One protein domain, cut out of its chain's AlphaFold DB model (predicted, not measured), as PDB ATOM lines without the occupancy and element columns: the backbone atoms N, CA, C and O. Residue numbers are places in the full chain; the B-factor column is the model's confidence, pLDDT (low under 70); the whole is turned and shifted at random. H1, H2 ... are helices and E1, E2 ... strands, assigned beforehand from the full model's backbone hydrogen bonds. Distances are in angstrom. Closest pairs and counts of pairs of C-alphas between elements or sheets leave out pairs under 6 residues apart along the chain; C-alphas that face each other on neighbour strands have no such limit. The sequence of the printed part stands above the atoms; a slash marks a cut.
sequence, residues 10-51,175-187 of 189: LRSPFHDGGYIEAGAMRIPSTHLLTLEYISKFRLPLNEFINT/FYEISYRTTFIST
ATOM      1  N   LEU A  10      18.449  39.850   9.469       87.94
ATOM      2  CA  LEU A  10      18.262  39.035   8.264       87.94
ATOM      3  C   LEU A  10      16.935  39.394   7.584       87.94
ATOM      4  O   LEU A  10      15.908  39.486   8.249       87.94
ATOM      5  N   ARG A  11      16.933  39.560   6.254       81.19
ATOM      6  CA  ARG A  11      15.748  40.002   5.477       81.19
ATOM      7  C   ARG A  11      15.346  39.098   4.320       81.19
ATOM      8  O   ARG A  11      14.234  39.192   3.827       81.19
ATOM      9  N   SER A  12      16.253  38.253   3.859       83.06
ATOM     10  CA  SER A  12      16.013  37.343   2.743       83.06
ATOM     11  C   SER A  12      16.378  35.931   3.192       83.06
ATOM     12  O   SER A  12      17.355  35.797   3.937       83.06
ATOM     13  N   PRO A  13      15.630  34.894   2.779       85.56
ATOM     14  CA  PRO A  13      14.547  34.886   1.783       85.56
ATOM     15  C   PRO A  13      13.134  34.872   2.402       85.56
ATOM     16  O   PRO A  13      12.301  34.050   2.029       85.56
ATOM     17  N   PHE A  14      12.847  35.734   3.382       86.69
ATOM     18  CA  PHE A  14      11.541  35.714   4.046       86.69
ATOM     19  C   PHE A  14      10.419  36.204   3.118       86.69
ATOM     20  O   PHE A  14      10.576  37.184   2.389       86.69
ATOM     21  N   HIS A  15       9.274  35.519   3.166       83.31
ATOM     22  CA  HIS A  15       8.060  35.932   2.463       83.31
ATOM     23  C   HIS A  15       7.479  37.227   3.060       83.31
ATOM     24  O   HIS A  15       7.743  37.567   4.214       83.31
ATOM     25  N   ASP A  16       6.704  37.955   2.253       83.62
ATOM     26  CA  ASP A  16       5.905  39.124   2.653       83.62
ATOM     27  C   ASP A  16       6.686  40.262   3.337       83.62
ATOM     28  O   ASP A  16       6.166  40.980   4.190       83.62
ATOM     29  N   GLY A  17       7.956  40.446   2.959       81.44
ATOM     30  CA  GLY A  17       8.810  41.496   3.528       81.44
ATOM     31  C   GLY A  17       9.228  41.234   4.977       81.44
ATOM     32  O   GLY A  17       9.673  42.158   5.663       81.44
ATOM     33  N   GLY A  18       9.090  39.988   5.439       85.50
ATOM     34  CA  GLY A  18       9.514  39.560   6.763       85.50
ATOM     35  C   GLY A  18      11.012  39.748   7.007       85.50
ATOM     36  O   GLY A  18      11.833  39.862   6.095       85.50
ATOM     37  N   TYR A  19      11.378  39.777   8.281       88.88
ATOM     38  CA  TYR A  19      12.762  39.827   8.723       88.88
ATOM     39  C   TYR A  19      12.890  39.168  10.095       88.88
ATOM     40  O   TYR A  19      11.897  38.967  10.794       88.88
ATOM     41  N   ILE A  20      14.118  38.844  10.483       89.44
ATOM     42  CA  ILE A  20      14.438  38.373  11.829       89.44
ATOM     43  C   ILE A  20      15.697  39.072  12.328       89.44
ATOM     44  O   ILE A  20      16.659  39.267  11.581       89.44
ATOM     45  N   GLU A  21      15.697  39.453  13.600       90.44
ATOM     46  CA  GLU A  21      16.905  39.910  14.277       90.44
ATOM     47  C   GLU A  21      17.739  38.684  14.672       90.44
ATOM     48  O   GLU A  21      17.321  37.863  15.483       90.44
ATOM     49  N   ALA A  22      18.920  38.542  14.074       89.81
ATOM     50  CA  ALA A  22      19.860  37.444  14.312       89.81
ATOM     51  C   ALA A  22      20.934  37.819  15.355       89.81
ATOM     52  O   ALA A  22      22.027  37.255  15.380       89.81
ATOM     53  N   GLY A  23      20.633  38.817  16.186       90.62
ATOM     54  CA  GLY A  23      21.533  39.389  17.176       90.62
ATOM     55  C   GLY A  23      20.756  40.183  18.222       90.62
ATOM     56  O   GLY A  23      19.808  39.675  18.815       90.62
ATOM     57  N   ALA A  24      21.146  41.436  18.457       91.88
ATOM     58  CA  ALA A  24      20.398  42.315  19.354       91.88
ATOM     59  C   ALA A  24      18.945  42.503  18.874       91.88
ATOM     60  O   ALA A  24      18.723  42.901  17.735       91.88
ATOM     61  N   MET A  25      17.979  42.241  19.760       93.50
ATOM     62  CA  MET A  25      16.540  42.314  19.450       93.50
ATOM     63  C   MET A  25      15.755  43.276  20.349       93.50
ATOM     64  O   MET A  25      14.640  43.658  20.016       93.50
ATOM     65  N   ARG A  26      16.306  43.650  21.510       94.19
ATOM     66  CA  ARG A  26      15.617  44.476  22.507       94.19
ATOM     67  C   ARG A  26      16.578  45.408  23.232       94.19
ATOM     68  O   ARG A  26      17.725  45.048  23.491       94.19
ATOM     69  N   ILE A  27      16.084  46.587  23.584       95.94
ATOM     70  CA  ILE A  27      16.809  47.683  24.221       95.94
ATOM     71  C   ILE A  27      16.032  48.097  25.481       95.94
ATOM     72  O   ILE A  27      14.901  48.571  25.367       95.94
ATOM     73  N   PRO A  28      16.596  47.920  26.683       96.19
ATOM     74  CA  PRO A  28      15.986  48.362  27.936       96.19
ATOM     75  C   PRO A  28      15.807  49.884  28.007       96.19
ATOM     76  O   PRO A  28      16.658  50.642  27.545       96.19
ATOM     77  N   SER A  29      14.759  50.344  28.690       96.00
ATOM     78  CA  SER A  29      14.476  51.768  28.924       96.00
ATOM     79  C   SER A  29      15.553  52.491  29.740       96.00
ATOM     80  O   SER A  29      15.621  53.715  29.724       96.00
ATOM     81  N   THR A  30      16.394  51.745  30.453       94.50
ATOM     82  CA  THR A  30      17.517  52.255  31.252       94.50
ATOM     83  C   THR A  30      18.805  52.432  30.439       94.50
ATOM     84  O   THR A  30      19.750  53.049  30.925       94.50
ATOM     85  N   HIS A  31      18.874  51.946  29.192       95.25
ATOM     86  CA  HIS A  31      20.054  52.078  28.327       95.25
ATOM     87  C   HIS A  31      20.079  53.435  27.603       95.25
ATOM     88  O   HIS A  31      20.023  53.516  26.373       95.25
ATOM     89  N   LEU A  32      20.185  54.515  28.386       96.56
ATOM     90  CA  LEU A  32      20.020  55.901  27.929       96.56
ATOM     91  C   LEU A  32      20.948  56.281  26.772       96.56
ATOM     92  O   LEU A  32      20.505  56.914  25.823       96.56
ATOM     93  N   LEU A  33      22.209  55.840  26.795       97.38
ATOM     94  CA  LEU A  33      23.156  56.140  25.715       97.38
ATOM     95  C   LEU A  33      22.713  55.533  24.378       97.38
ATOM     96  O   LEU A  33      22.794  56.189  23.345       97.38
ATOM     97  N   THR A  34      22.219  54.291  24.388       95.62
ATOM     98  CA  THR A  34      21.724  53.638  23.165       95.62
ATOM     99  C   THR A  34      20.474  54.347  22.649       95.62
ATOM    100  O   THR A  34      20.374  54.628  21.457       95.62
ATOM    101  N   LEU A  35      19.550  54.688  23.550       96.12
ATOM    102  CA  LEU A  35      18.321  55.409  23.213       96.12
ATOM    103  C   LEU A  35      18.604  56.824  22.679       96.12
ATOM    104  O   LEU A  35      17.926  57.266  21.753       96.12
ATOM    105  N   GLU A  36      19.643  57.499  23.175       97.00
ATOM    106  CA  GLU A  36      20.061  58.812  22.677       97.00
ATOM    107  C   GLU A  36      20.573  58.738  21.233       97.00
ATOM    108  O   GLU A  36      20.190  59.552  20.394       97.00
ATOM    109  N   TYR A  37      21.368  57.722  20.882       95.56
ATOM    110  CA  TYR A  37      21.781  57.516  19.488       95.56
ATOM    111  C   TYR A  37      20.592  57.207  18.569       95.56
ATOM    112  O   TYR A  37      20.518  57.734  17.459       95.56
ATOM    113  N   ILE A  38      19.636  56.401  19.032       94.81
ATOM    114  CA  ILE A  38      18.396  56.109  18.295       94.81
ATOM    115  C   ILE A  38      17.611  57.400  18.034       94.81
ATOM    116  O   ILE A  38      17.196  57.641  16.899       94.81
ATOM    117  N   SER A  39      17.479  58.258  19.051       95.31
ATOM    118  CA  SER A  39      16.847  59.579  18.951       95.31
ATOM    119  C   SER A  39      17.582  60.496  17.966       95.31
ATOM    120  O   SER A  39      16.971  61.034  17.038       95.31
ATOM    121  N   LYS A  40      18.913  60.602  18.086       96.38
ATOM    122  CA  LYS A  40      19.775  61.404  17.205       96.38
ATOM    123  C   LYS A  40      19.598  61.041  15.729       96.38
ATOM    124  O   LYS A  40      19.549  61.929  14.880       96.38
ATOM    125  N   PHE A  41      19.469  59.750  15.425       94.44
ATOM    126  CA  PHE A  41      19.242  59.250  14.066       94.44
ATOM    127  C   PHE A  41      17.760  59.124  13.685       94.44
ATOM    128  O   PHE A  41      17.454  58.663  12.585       94.44
ATOM    129  N   ARG A  42      16.843  59.564  14.559       95.19
ATOM    130  CA  ARG A  42      15.386  59.558  14.356       95.19
ATOM    131  C   ARG A  42      14.854  58.179  13.963       95.19
ATOM    132  O   ARG A  42      14.003  58.054  13.083       95.19
ATOM    133  N   LEU A  43      15.393  57.139  14.593       93.81
ATOM    134  CA  LEU A  43      14.961  55.768  14.360       93.81
ATOM    135  C   LEU A  43      13.673  55.494  15.158       93.81
ATOM    136  O   LEU A  43      13.631  55.789  16.353       93.81
ATOM    137  N   PRO A  44      12.620  54.948  14.526       93.69
ATOM    138  CA  PRO A  44      11.373  54.632  15.214       93.69
ATOM    139  C   PRO A  44      11.560  53.463  16.187       93.69
ATOM    140  O   PRO A  44      12.316  52.530  15.909       93.69
ATOM    141  N   LEU A  45      10.849  53.509  17.314       94.88
ATOM    142  CA  LEU A  45      10.840  52.458  18.328       94.88
ATOM    143  C   LEU A  45       9.442  51.859  18.474       94.88
ATOM    144  O   LEU A  45       8.454  52.593  18.485       94.88
ATOM    145  N   ASN A  46       9.387  50.547  18.684       95.44
ATOM    146  CA  ASN A  46       8.213  49.846  19.201       95.44
ATOM    147  C   ASN A  46       8.515  49.309  20.603       95.44
ATOM    148  O   ASN A  46       9.667  49.021  20.923       95.44
ATOM    149  N   GLU A  47       7.488  49.134  21.433       95.19
ATOM    150  CA  GLU A  47       7.631  48.389  22.688       95.19
ATOM    151  C   GLU A  47       7.806  46.892  22.386       95.19
ATOM    152  O   GLU A  47       7.015  46.292  21.658       95.19
ATOM    153  N   PHE A  48       8.854  46.291  22.947       95.00
ATOM    154  CA  PHE A  48       9.148  44.870  22.824       95.00
ATOM    155  C   PHE A  48       8.435  44.096  23.938       95.00
ATOM    156  O   PHE A  48       8.731  44.253  25.128       95.00
ATOM    157  N   ILE A  49       7.508  43.218  23.556       93.50
ATOM    158  CA  ILE A  49       6.719  42.417  24.496       93.50
ATOM    159  C   ILE A  49       7.509  41.170  24.903       93.50
ATOM    160  O   ILE A  49       7.548  40.179  24.181       93.50
ATOM    161  N   ASN A  50       8.133  41.204  26.085       90.62
ATOM    162  CA  ASN A  50       8.938  40.077  26.577       90.62
ATOM    163  C   ASN A  50       8.112  38.839  26.938       90.62
ATOM    164  O   ASN A  50       8.589  37.719  26.782       90.62
ATOM    165  N   THR A  51       6.919  39.040  27.498       91.38
ATOM    166  CA  THR A  51       6.059  37.954  27.975       91.38
ATOM    167  C   THR A  51       4.596  38.351  27.862       91.38
ATOM    168  O   THR A  51       4.255  39.531  27.948       91.38
ATOM    169  N   PHE A 175      11.058  47.552  27.516       96.38
ATOM    170  CA  PHE A 175      11.994  47.164  26.469       96.38
ATOM    171  C   PHE A 175      11.470  47.656  25.132       96.38
ATOM    172  O   PHE A 175      10.263  47.687  24.911       96.38
ATOM    173  N   TYR A 176      12.385  48.026  24.248       96.25
ATOM    174  CA  TYR A 176      12.073  48.555  22.931       96.25
ATOM    175  C   TYR A 176      12.828  47.796  21.848       96.25
ATOM    176  O   TYR A 176      13.926  47.301  22.079       96.25
ATOM    177  N   GLU A 177      12.268  47.761  20.653       94.44
ATOM    178  CA  GLU A 177      12.943  47.344  19.426       94.44
ATOM    179  C   GLU A 177      12.920  48.501  18.426       94.44
ATOM    180  O   GLU A 177      12.027  49.352  18.471       94.44
ATOM    181  N   ILE A 178      13.889  48.551  17.513       91.94
ATOM    182  CA  ILE A 178      13.852  49.532  16.425       91.94
ATOM    183  C   ILE A 178      12.909  49.011  15.348       91.94
ATOM    184  O   ILE A 178      13.128  47.926  14.805       91.94
ATOM    185  N   SER A 179      11.888  49.792  14.993       83.50
ATOM    186  CA  SER A 179      10.916  49.365  13.989       83.50
ATOM    187  C   SER A 179      11.629  49.082  12.663       83.50
ATOM    188  O   SER A 179      12.435  49.880  12.175       83.50
ATOM    189  N   TYR A 180      11.320  47.934  12.064       69.25
ATOM    190  CA  TYR A 180      11.841  47.457  10.783       69.25
ATOM    191  C   TYR A 180      13.337  47.076  10.731       69.25
ATOM    192  O   TYR A 180      13.694  46.354   9.791       69.25
ATOM    193  N   ARG A 181      14.232  47.538  11.638       68.62
ATOM    194  CA  ARG A 181      15.693  47.246  11.589       68.62
ATOM    195  C   ARG A 181      16.528  47.654  12.817       68.62
ATOM    196  O   ARG A 181      16.708  48.842  13.062       68.62
ATOM    197  N   THR A 182      17.240  46.714  13.439       59.62
ATOM    198  CA  THR A 182      18.221  47.042  14.499       59.62
ATOM    199  C   THR A 182      19.622  47.386  13.957       59.62
ATOM    200  O   THR A 182      20.345  48.185  14.554       59.62
ATOM    201  N   THR A 183      20.005  46.897  12.768       56.16
ATOM    202  CA  THR A 183      21.348  47.132  12.174       56.16
ATOM    203  C   THR A 183      21.707  48.612  11.940       56.16
ATOM    204  O   THR A 183      22.891  48.950  11.909       56.16
ATOM    205  N   PHE A 184      20.735  49.529  11.850       55.66
ATOM    206  CA  PHE A 184      20.999  50.932  11.491       55.66
ATOM    207  C   PHE A 184      21.865  51.719  12.480       55.66
ATOM    208  O   PHE A 184      22.572  52.627  12.048       55.66
ATOM    209  N   ILE A 185      21.863  51.360  13.770       54.09
ATOM    210  CA  ILE A 185      22.714  52.027  14.776       54.09
ATOM    211  C   ILE A 185      24.194  51.907  14.401       54.09
ATOM    212  O   ILE A 185      24.980  52.817  14.640       54.09
ATOM    213  N   SER A 186      24.576  50.791  13.785       52.41
ATOM    214  CA  SER A 186      25.974  50.503  13.484       52.41
ATOM    215  C   SER A 186      26.478  51.083  12.167       52.41
ATOM    216  O   SER A 186      27.675  51.294  12.018       52.41
ATOM    217  N   THR A 187      25.577  51.333  11.216       50.47
ATOM    218  CA  THR A 187      25.898  51.828   9.868       50.47
ATOM    219  C   THR A 187      25.919  53.348   9.767       50.47
ATOM    220  O   THR A 187      26.228  53.873   8.705       50.47
TER     221      THR A 187
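Overview. This is residues 10 to 51 and 175 to 187 of the 189 residues of the protein "Flavin containing amine oxidoreductase" of Brevibacillus centrosporus (UniProt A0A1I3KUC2). With little regular structure, this is a small two-stranded ladder, E1 and E2, between helix H1 at one end and a long unnamed loop, residues 10 to 20, reaching the other. The 55 printed residues run H1, E1, E2, H2, mixed class, with only 20 in named elements. The antiparallel sheet is E1 - E2. The whole is only just compact, close to loose, radius of gyration of the C-alphas 11.8 A, spanning 34 by 30 by 17 A.

Arrangement. Start at residues 27 to 28, which pair antiparallel with residues 175 to 176 of E2, residues 175 to 178. Next look at H1, residues 32 to 40, with every O i to N i+4 pair within hydrogen-bond range; it is apart from E2, only just, at 8.2 A. E1, residues 45 to 47, is antiparallel to E2 at 144 degrees; N 46 and O 177 are 2.9 A apart, within hydrogen-bond range. H2, residues 184 to 187, too short for such O to N pairs, has its one O i to N i+3 pair within range; it is close but not clearly touching H1, closest C-alphas Ile 38 and Ile 185, 6.9 A.

Along the chain. Find C-alpha 32 at (20.020, 55.901, 27.929); H1 runs 12.1 A from there. E1 runs 6.8 A and E2 10.5 A; H2, 5.2 A, ends at C-alpha 187, (25.898, 51.828, 9.868).

Size, cuts and confidence. The C-alphas farthest apart, His 15 and Leu 32, are 34.5 A apart. Residues 52 to 174 are not printed; C-alphas 51 and 175 are 11.1 A apart across the cut. H1 to E1 and E2 to H2 are tight links. Residues 180 to 187 have pLDDT under 70.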